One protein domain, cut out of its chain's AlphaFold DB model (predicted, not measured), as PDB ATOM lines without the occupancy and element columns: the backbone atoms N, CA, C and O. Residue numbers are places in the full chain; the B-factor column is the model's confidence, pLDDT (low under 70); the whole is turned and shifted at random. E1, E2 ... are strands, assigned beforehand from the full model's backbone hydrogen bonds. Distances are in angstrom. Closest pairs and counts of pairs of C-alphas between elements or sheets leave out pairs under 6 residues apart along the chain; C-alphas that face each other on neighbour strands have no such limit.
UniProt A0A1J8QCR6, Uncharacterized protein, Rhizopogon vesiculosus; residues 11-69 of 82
ATOM      1  N   LEU A  11     113.990  67.529  90.431       86.50
ATOM      2  CA  LEU A  11     114.860  68.011  91.497       86.50
ATOM      3  C   LEU A  11     114.021  68.688  92.583       86.50
ATOM      4  O   LEU A  11     113.225  69.586  92.292       86.50
ATOM      5  N   GLY A  12     114.213  68.264  93.831       82.62
ATOM      6  CA  GLY A  12     113.524  68.792  95.004       82.62
ATOM      7  C   GLY A  12     114.411  68.966  96.226       82.62
ATOM      8  O   GLY A  12     115.595  68.646  96.192       82.62
ATOM      9  N   LEU A  13     113.813  69.459  97.319       76.38
ATOM     10  CA  LEU A  13     114.461  69.623  98.631       76.38
ATOM     11  C   LEU A  13     114.030  68.604  99.679       76.38
ATOM     12  O   LEU A  13     112.851  68.531 100.032       76.38
ATOM     13  N   LYS A  14     114.969  67.765 100.135       67.12
ATOM     14  CA  LYS A  14     114.701  66.827 101.223       67.12
ATOM     15  C   LYS A  14     115.073  67.572 102.484       67.12
ATOM     16  O   LYS A  14     116.252  67.798 102.743       67.12
ATOM     17  N   GLN A  15     114.066  67.996 103.237       60.31
ATOM     18  CA  GLN A  15     114.295  68.574 104.553       60.31
ATOM     19  C   GLN A  15     114.841  67.460 105.448       60.31
ATOM     20  O   GLN A  15     114.112  66.541 105.816       60.31
ATOM     21  N   ILE A  16     116.142  67.494 105.728       59.03
ATOM     22  CA  ILE A  16     116.740  66.642 106.750       59.03
ATOM     23  C   ILE A  16     116.625  67.437 108.056       59.03
ATOM     24  O   ILE A  16     117.111  68.564 108.094       59.03
ATOM     25  N   PRO A  17     115.954  66.909 109.094       50.56
ATOM     26  CA  PRO A  17     115.671  67.660 110.318       50.56
ATOM     27  C   PRO A  17     116.884  68.080 111.162       50.56
ATOM     28  O   PRO A  17     116.658  68.634 112.232       50.56
ATOM     29  N   ASP A  18     118.130  67.819 110.747       46.88
ATOM     30  CA  ASP A  18     119.277  67.894 111.655       46.88
ATOM     31  C   ASP A  18     120.413  68.843 111.225       46.88
ATOM     32  O   ASP A  18     121.017  68.721 110.160       46.88
ATOM     33  N   VAL A  19     120.700  69.736 112.178       43.59
ATOM     34  CA  VAL A  19     121.927  70.489 112.505       43.59
ATOM     35  C   VAL A  19     122.403  71.598 111.568       43.59
ATOM     36  O   VAL A  19     122.922  72.597 112.056       43.59
ATOM     37  N   GLU A  20     122.137  71.545 110.273       49.78
ATOM     38  CA  GLU A  20     122.349  72.700 109.400       49.78
ATOM     39  C   GLU A  20     121.128  72.818 108.504       49.78
ATOM     40  O   GLU A  20     120.696  71.840 107.905       49.78
ATOM     41  N   MET A  21     120.533  74.003 108.401       51.69
ATOM     42  CA  MET A  21     119.345  74.267 107.574       51.69
ATOM     43  C   MET A  21     119.633  74.145 106.057       51.69
ATOM     44  O   MET A  21     118.961  74.764 105.230       51.69
ATOM     45  N   THR A  22     120.622  73.332 105.683       58.34
ATOM     46  CA  THR A  22     121.085  73.037 104.342       58.34
ATOM     47  C   THR A  22     120.346  71.824 103.773       58.34
ATOM     48  O   THR A  22     120.647  70.666 104.049       58.34
ATOM     49  N   GLY A  23     119.331  72.094 102.950       64.06
ATOM     50  CA  GLY A  23     118.611  71.051 102.217       64.06
ATOM     51  C   GLY A  23     119.482  70.491 101.094       64.06
ATOM     52  O   GLY A  23     119.971  71.254 100.264       64.06
ATOM     53  N   ALA A  24     119.682  69.174 101.047       71.50
ATOM     54  CA  ALA A  24     120.287  68.531  99.883       71.50
ATOM     55  C   ALA A  24     119.276  68.490  98.726       71.50
ATOM     56  O   ALA A  24     118.092  68.198  98.942       71.50
ATOM     57  N   ILE A  25     119.748  68.754  97.504       76.50
ATOM     58  CA  ILE A  25     118.952  68.517  96.299       76.50
ATOM     59  C   ILE A  25     118.851  67.005  96.071       76.50
ATOM     60  O   ILE A  25     119.853  66.296  96.113       76.50
ATOM     61  N   TYR A  26     117.637  66.501  95.849       78.06
ATOM     62  CA  TYR A  26     117.368  65.078  95.617       78.06
ATOM     63  C   TYR A  26     116.368  64.876  94.475       78.06
ATOM     64  O   TYR A  26     115.645  65.802  94.100       78.06
ATOM     65  N   LEU A  27     116.295  63.644  93.963       76.12
ATOM     66  CA  LEU A  27     115.247  63.225  93.035       76.12
ATOM     67  C   LEU A  27     113.930  63.014  93.782       76.12
ATOM     68  O   LEU A  27     113.744  62.043  94.516       76.12
ATOM     69  N   SER A  28     113.016  63.953  93.588       78.12
ATOM     70  CA  SER A  28     111.627  63.873  94.003       78.12
ATOM     71  C   SER A  28     110.799  63.143  92.946       78.12
ATOM     72  O   SER A  28     110.963  63.359  91.743       78.12
ATOM     73  N   GLY A  29     109.856  62.319  93.405       78.50
ATOM     74  CA  GLY A  29     108.799  61.779  92.545       78.50
ATOM     75  C   GLY A  29     107.750  62.827  92.157       78.50
ATOM     76  O   GLY A  29     106.985  62.599  91.226       78.50
ATOM     77  N   GLU A  30     107.733  63.983  92.830       84.31
ATOM     78  CA  GLU A  30     106.701  65.006  92.677       84.31
ATOM     79  C   GLU A  30     107.267  66.317  92.105       84.31
ATOM     80  O   GLU A  30     108.363  66.741  92.491       84.31
ATOM     81  N   PRO A  31     106.517  67.016  91.234       84.38
ATOM     82  CA  PRO A  31     106.859  68.351  90.755       84.38
ATOM     83  C   PRO A  31     107.215  69.340  91.869       84.38
ATOM     84  O   PRO A  31     106.430  69.573  92.786       84.38
ATOM     85  N   GLN A  32     108.355  70.019  91.729       84.38
ATOM     86  CA  GLN A  32     108.773  71.082  92.647       84.38
ATOM     87  C   GLN A  32     108.746  72.457  91.978       84.38
ATOM     88  O   GLN A  32     109.070  72.622  90.789       84.38
ATOM     89  N   ARG A  33     108.343  73.466  92.760       88.12
ATOM     90  CA  ARG A  33     108.315  74.867  92.331       88.12
ATOM     91  C   ARG A  33     109.621  75.545  92.721       88.12
ATOM     92  O   ARG A  33     109.860  75.817  93.890       88.12
ATOM     93  N   TRP A  34     110.406  75.849  91.700       91.31
ATOM     94  CA  TRP A  34     111.630  76.629  91.799       91.31
ATOM     95  C   TRP A  34     111.382  78.042  91.286       91.31
ATOM     96  O   TRP A  34     110.670  78.235  90.296       91.31
ATOM     97  N   ILE A  35     111.984  79.009  91.959       93.44
ATOM     98  CA  ILE A  35     112.078  80.403  91.564       93.44
ATOM     99  C   ILE A  35     113.407  80.561  90.829       93.44
ATOM    100  O   ILE A  35     114.462  80.217  91.353       93.44
ATOM    101  N   LEU A  36     113.339  81.079  89.607       94.50
ATOM    102  CA  LEU A  36     114.505  81.424  88.805       94.50
ATOM    103  C   LEU A  36     114.562  82.948  88.689       94.50
ATOM    104  O   LEU A  36     113.594  83.559  88.229       94.50
ATOM    105  N   ARG A  37     115.667  83.575  89.099       95.00
ATOM    106  CA  ARG A  37     115.860  85.030  88.967       95.00
ATOM    107  C   ARG A  37     117.143  85.325  88.216       95.00
ATOM    108  O   ARG A  37     118.165  84.698  88.462       95.00
ATOM    109  N   LYS A  38     117.103  86.295  87.301       94.56
ATOM    110  CA  LYS A  38     118.312  86.781  86.628       94.56
ATOM    111  C   LYS A  38     119.226  87.443  87.664       94.56
ATOM    112  O   LYS A  38     118.760  88.280  88.433       94.56
ATOM    113  N   ALA A  39     120.503  87.073  87.679       91.38
ATOM    114  CA  ALA A  39     121.505  87.642  88.575       91.38
ATOM    115  C   ALA A  39     122.841  87.736  87.828       91.38
ATOM    116  O   ALA A  39     123.471  86.717  87.551       91.38
ATOM    117  N   GLY A  40     123.236  88.959  87.457       88.44
ATOM    118  CA  GLY A  40     124.385  89.184  86.574       88.44
ATOM    119  C   GLY A  40     124.234  88.437  85.245       88.44
ATOM    120  O   GLY A  40     123.157  88.438  84.642       88.44
ATOM    121  N   ASP A  41     125.296  87.750  84.831       89.94
ATOM    122  CA  ASP A  41     125.332  86.982  83.581       89.94
ATOM    123  C   ASP A  41     124.654  85.607  83.688       89.94
ATOM    124  O   ASP A  41     124.240  85.050  82.674       89.94
ATOM    125  N   GLY A  42     124.356  85.136  84.901       94.56
ATOM    126  CA  GLY A  42     123.656  83.873  85.154       94.56
ATOM    127  C   GLY A  42     122.259  84.052  85.751       94.56
ATOM    128  O   GLY A  42     121.586  85.075  85.559       94.56
ATOM    129  N   TYR A  43     121.822  83.030  86.480       95.56
ATOM    130  CA  TYR A  43     120.562  82.997  87.214       95.56
ATOM    131  C   TYR A  43     120.766  82.432  88.617       95.56
ATOM    132  O   TYR A  43     121.564  81.522  88.812       95.56
ATOM    133  N   SER A  44     120.003  82.908  89.592       94.81
ATOM    134  CA  SER A  44     119.839  82.195  90.853       94.81
ATOM    135  C   SER A  44     118.624  81.282  90.810       94.81
ATOM    136  O   SER A  44     117.618  81.583  90.163       94.81
ATOM    137  N   ILE A  45     118.739  80.160  91.517       93.81
ATOM    138  CA  ILE A  45     117.689  79.156  91.666       93.81
ATOM    139  C   ILE A  45     117.375  79.061  93.153       93.81
ATOM    140  O   ILE A  45     118.282  78.871  93.962       93.81
ATOM    141  N   SER A  46     116.110  79.202  93.524       92.50
ATOM    142  CA  SER A  46     115.685  79.173  94.921       92.50
ATOM    143  C   SER A  46     114.289  78.591  95.100       92.50
ATOM    144  O   SER A  46     113.530  78.424  94.148       92.50
ATOM    145  N   GLN A  47     113.938  78.259  96.334       89.88
ATOM    146  CA  GLN A  47     112.593  77.843  96.715       89.88
ATOM    147  C   GLN A  47     112.239  78.476  98.059       89.88
ATOM    148  O   GLN A  47     113.103  78.644  98.917       89.88
ATOM    149  N   VAL A  48     110.964  78.822  98.242       87.12
ATOM    150  CA  VAL A  48     110.446  79.248  99.547       87.12
ATOM    151  C   VAL A  48     110.035  78.009 100.331       87.12
ATOM    152  O   VAL A  48     109.211  77.218  99.867       87.12
ATOM    153  N   VAL A  49     110.622  77.840 101.509       80.94
ATOM    154  CA  VAL A  49     110.384  76.731 102.429       80.94
ATOM    155  C   VAL A  49     110.101  77.321 103.805       80.94
ATOM    156  O   VAL A  49     110.957  78.001 104.352       80.94
ATOM    157  N   ASN A  50     108.918  77.057 104.370       83.44
ATOM    158  CA  ASN A  50     108.485  77.628 105.656       83.44
ATOM    159  C   ASN A  50     108.664  79.161 105.708       83.44
ATOM    160  O   ASN A  50     109.271  79.686 106.634       83.44
ATOM    161  N   ASP A  51     108.187  79.850 104.664       85.44
ATOM    162  CA  ASP A  51     108.288  81.308 104.468       85.44
ATOM    163  C   ASP A  51     109.716  81.877 104.359       85.44
ATOM    164  O   ASP A  51     109.908  83.088 104.273       85.44
ATOM    165  N   GLU A  52     110.723  81.010 104.273       87.31
ATOM    166  CA  GLU A  52     112.123  81.378 104.100       87.31
ATOM    167  C   GLU A  52     112.597  81.014 102.690       87.31
ATOM    168  O   GLU A  52     112.457  79.875 102.236       87.31
ATOM    169  N   GLU A  53     113.175  81.978 101.974       88.75
ATOM    170  CA  GLU A  53     113.783  81.703 100.676       88.75
ATOM    171  C   GLU A  53     115.156  81.049 100.847       88.75
ATOM    172  O   GLU A  53     116.028  81.567 101.542       88.75
ATOM    173  N   ARG A  54     115.358  79.916 100.169       88.62
ATOM    174  CA  ARG A  54     116.623  79.180 100.164       88.62
ATOM    175  C   ARG A  54     117.117  79.015  98.741       88.62
ATOM    176  O   ARG A  54     116.399  78.483  97.894       88.62
ATOM    177  N   PHE A  55     118.333  79.468  98.472       91.56
ATOM    178  CA  PHE A  55     118.949  79.438  97.146       91.56
ATOM    179  C   PHE A  55     119.945  78.290  97.024       91.56
ATOM    180  O   PHE A  55     120.514  77.834  98.013       91.56
ATOM    181  N   TRP A  56     120.153  77.836  95.792       91.38
ATOM    182  CA  TRP A  56     121.150  76.834  95.443       91.38
ATOM    183  C   TRP A  56     122.560  77.381  95.628       91.38
ATOM    184  O   TRP A  56     122.873  78.479  95.162       91.38
ATOM    185  N   TYR A  57     123.418  76.576  96.238       88.75
ATOM    186  CA  TYR A  57     124.845  76.834  96.342       88.75
ATOM    187  C   TYR A  57     125.624  75.518  96.229       88.75
ATOM    188  O   TYR A  57     125.138  74.453  96.625       88.75
ATOM    189  N   LEU A  58     126.834  75.591  95.678       88.19
ATOM    190  CA  LEU A  58     127.774  74.479  95.662       88.19
ATOM    191  C   LEU A  58     128.399  74.321  97.052       88.19
ATOM    192  O   LEU A  58     129.122  75.203  97.520       88.19
ATOM    193  N   ALA A  59     128.120  73.203  97.717       82.38
ATOM    194  CA  ALA A  59     128.751  72.865  98.983       82.38
ATOM    195  C   ALA A  59     130.107  72.197  98.713       82.38
ATOM    196  O   ALA A  59     130.166  71.153  98.069       82.38
ATOM    197  N   GLY A  60     131.194  72.769  99.244       69.88
ATOM    198  CA  GLY A  60     132.568  72.306  98.984       69.88
ATOM    199  C   GLY A  60     132.902  70.887  99.472       69.88
ATOM    200  O   GLY A  60     133.954  70.353  99.136       69.88
ATOM    201  N   LEU A  61     132.021  70.247 100.247       63.28
ATOM    202  CA  LEU A  61     132.123  68.824 100.574       63.28
ATOM    203  C   LEU A  61     131.352  68.006  99.531       63.28
ATOM    204  O   LEU A  61     130.129  67.890  99.610       63.28
ATOM    205  N   GLY A  62     132.090  67.413  98.589       63.84
ATOM    206  CA  GLY A  62     131.563  66.444  97.622       63.84
ATOM    207  C   GLY A  62     130.874  67.044  96.395       63.84
ATOM    208  O   GLY A  62     130.058  66.347  95.799       63.84
ATOM    209  N   ASP A  63     131.166  68.306  96.051       72.19
ATOM    210  CA  ASP A  63     130.636  69.019  94.872       72.19
ATOM    211  C   ASP A  63     129.113  68.896  94.713       72.19
ATOM    212  O   ASP A  63     128.564  68.781  93.617       72.19
ATOM    213  N   MET A  64     128.409  68.902  95.845       81.81
ATOM    214  CA  MET A  64     126.970  68.697  95.882       81.81
ATOM    215  C   MET A  64     126.243  70.037  95.924       81.81
ATOM    216  O   MET A  64     126.588  70.927  96.705       81.81
ATOM    217  N   ILE A  65     125.175  70.159  95.137       85.56
ATOM    218  CA  ILE A  65     124.269  71.302  95.229       85.56
ATOM    219  C   ILE A  65     123.392  71.139  96.474       85.56
ATOM    220  O   ILE A  65     122.704  70.129  96.660       85.56
ATOM    221  N   LYS A  66     123.407  72.158  97.329       86.75
ATOM    222  CA  LYS A  66     122.537  72.288  98.501       86.75
ATOM    223  C   LYS A  66     121.758  73.596  98.423       86.75
ATOM    224  O   LYS A  66     122.038  74.442  97.578       86.75
ATOM    225  N   THR A  67     120.797  73.787  99.322       86.44
ATOM    226  CA  THR A  67     120.135  75.083  99.512       86.44
ATOM    227  C   THR A  67     120.396  75.681 100.867       86.44
ATOM    228  O   THR A  67     120.303  74.961 101.856       86.44
ATOM    229  N   SER A  68     120.615  76.986 100.923       86.50
ATOM    230  CA  SER A  68     120.783  77.738 102.166       86.50
ATOM    231  C   SER A  68     120.077  79.090 102.067       86.50
ATOM    232  O   SER A  68     119.799  79.561 100.965       86.50
ATOM    233  N   SER A  69     119.764  79.693 103.210       86.56
ATOM    234  CA  SER A  69     119.321  81.088 103.328       86.56
ATOM    235  C   SER A  69     120.440  82.031 103.788       86.56
ATOM    236  O   SER A  69     120.288  83.245 103.690       86.56
TER     237      SER A  69
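What this domain is: This is residues 11 to 69 of the 82 residues of an uncharacterized protein of Rhizopogon vesiculosus (UniProt A0A1J8QCR6). One antiparallel sheet of six strands curls like part of a barrel and folds back on itself, so that E1 and E2 face E5, E4 and E3 across the hinge strand E6; the barrel is not closed, for the edge strands E1 and E3 are apart. The tip of the E3 and E4 hairpin and the link from E1 to E2 lie at opposite ends of the longest axis. The printed part has 59 residues, with no named helix and six named strands, E1 to E6 along the chain, in the sheet order E1, E2, E6, E5, E4, E3. The class is all strand, and the whole is compact, with a radius of gyration of the C-alphas of 11.6 A and spans of 34 by 27 by 22 A.

Where its parts are: The longest strands by residues are E4, residues 42 to 49, 22.9 A from first to last C-alpha, and E5, residues 52 to 59, 19.4 A. E5 bends by 57 degrees at Trp 56. E3 holds residues 35 to 39, 12.3 A, and E6 residues 64 to 68, 12.6 A, ending with C-alpha 68 at (120.783, 77.738, 102.166). E2 holds residues 23 to 28, 13.0 A. E1, residues 11 to 14, begins with C-alpha 11 at (114.860, 68.011, 91.497).

How they stand to each other: The sheet is strongly twisted, and from edge to edge the way across it turns by 163 degrees. E3, E4, E5 and E6 form a meander, each strand the antiparallel neighbour of the one before. In the hairpin of E4 and E5, N 49 and O 52 are 2.8 A apart, within hydrogen-bond range. In the hairpin of E3 and E4, N 35 and O 46 are 2.7 A apart. The pairing of E4 is staggered: residues 42 to 46 pair with E3 and residues 46 to 49 with E5. In the hairpin of E5 and E6, at 152 degrees between directions, N 57 and O 66 are 2.9 A apart. E6 and E2 are antiparallel at 117 degrees, with N 67 and O 23 2.8 A apart. In the hairpin of E1 and E2, N 12 and O 26 are 2.9 A apart. The closest C-alphas of the edge strand E1 and the hinge strand E6 are those of Leu 13 and Thr 67, 7.9 A apart.

The domain as a whole: The two C-alphas farthest apart are those of Asp 18 and Asp 41, 34.5 A. The printed part has no cut and no long link. The mean pLDDT of the printed part is 80.1; residues 14 to 23 and 60 to 62 are under 70.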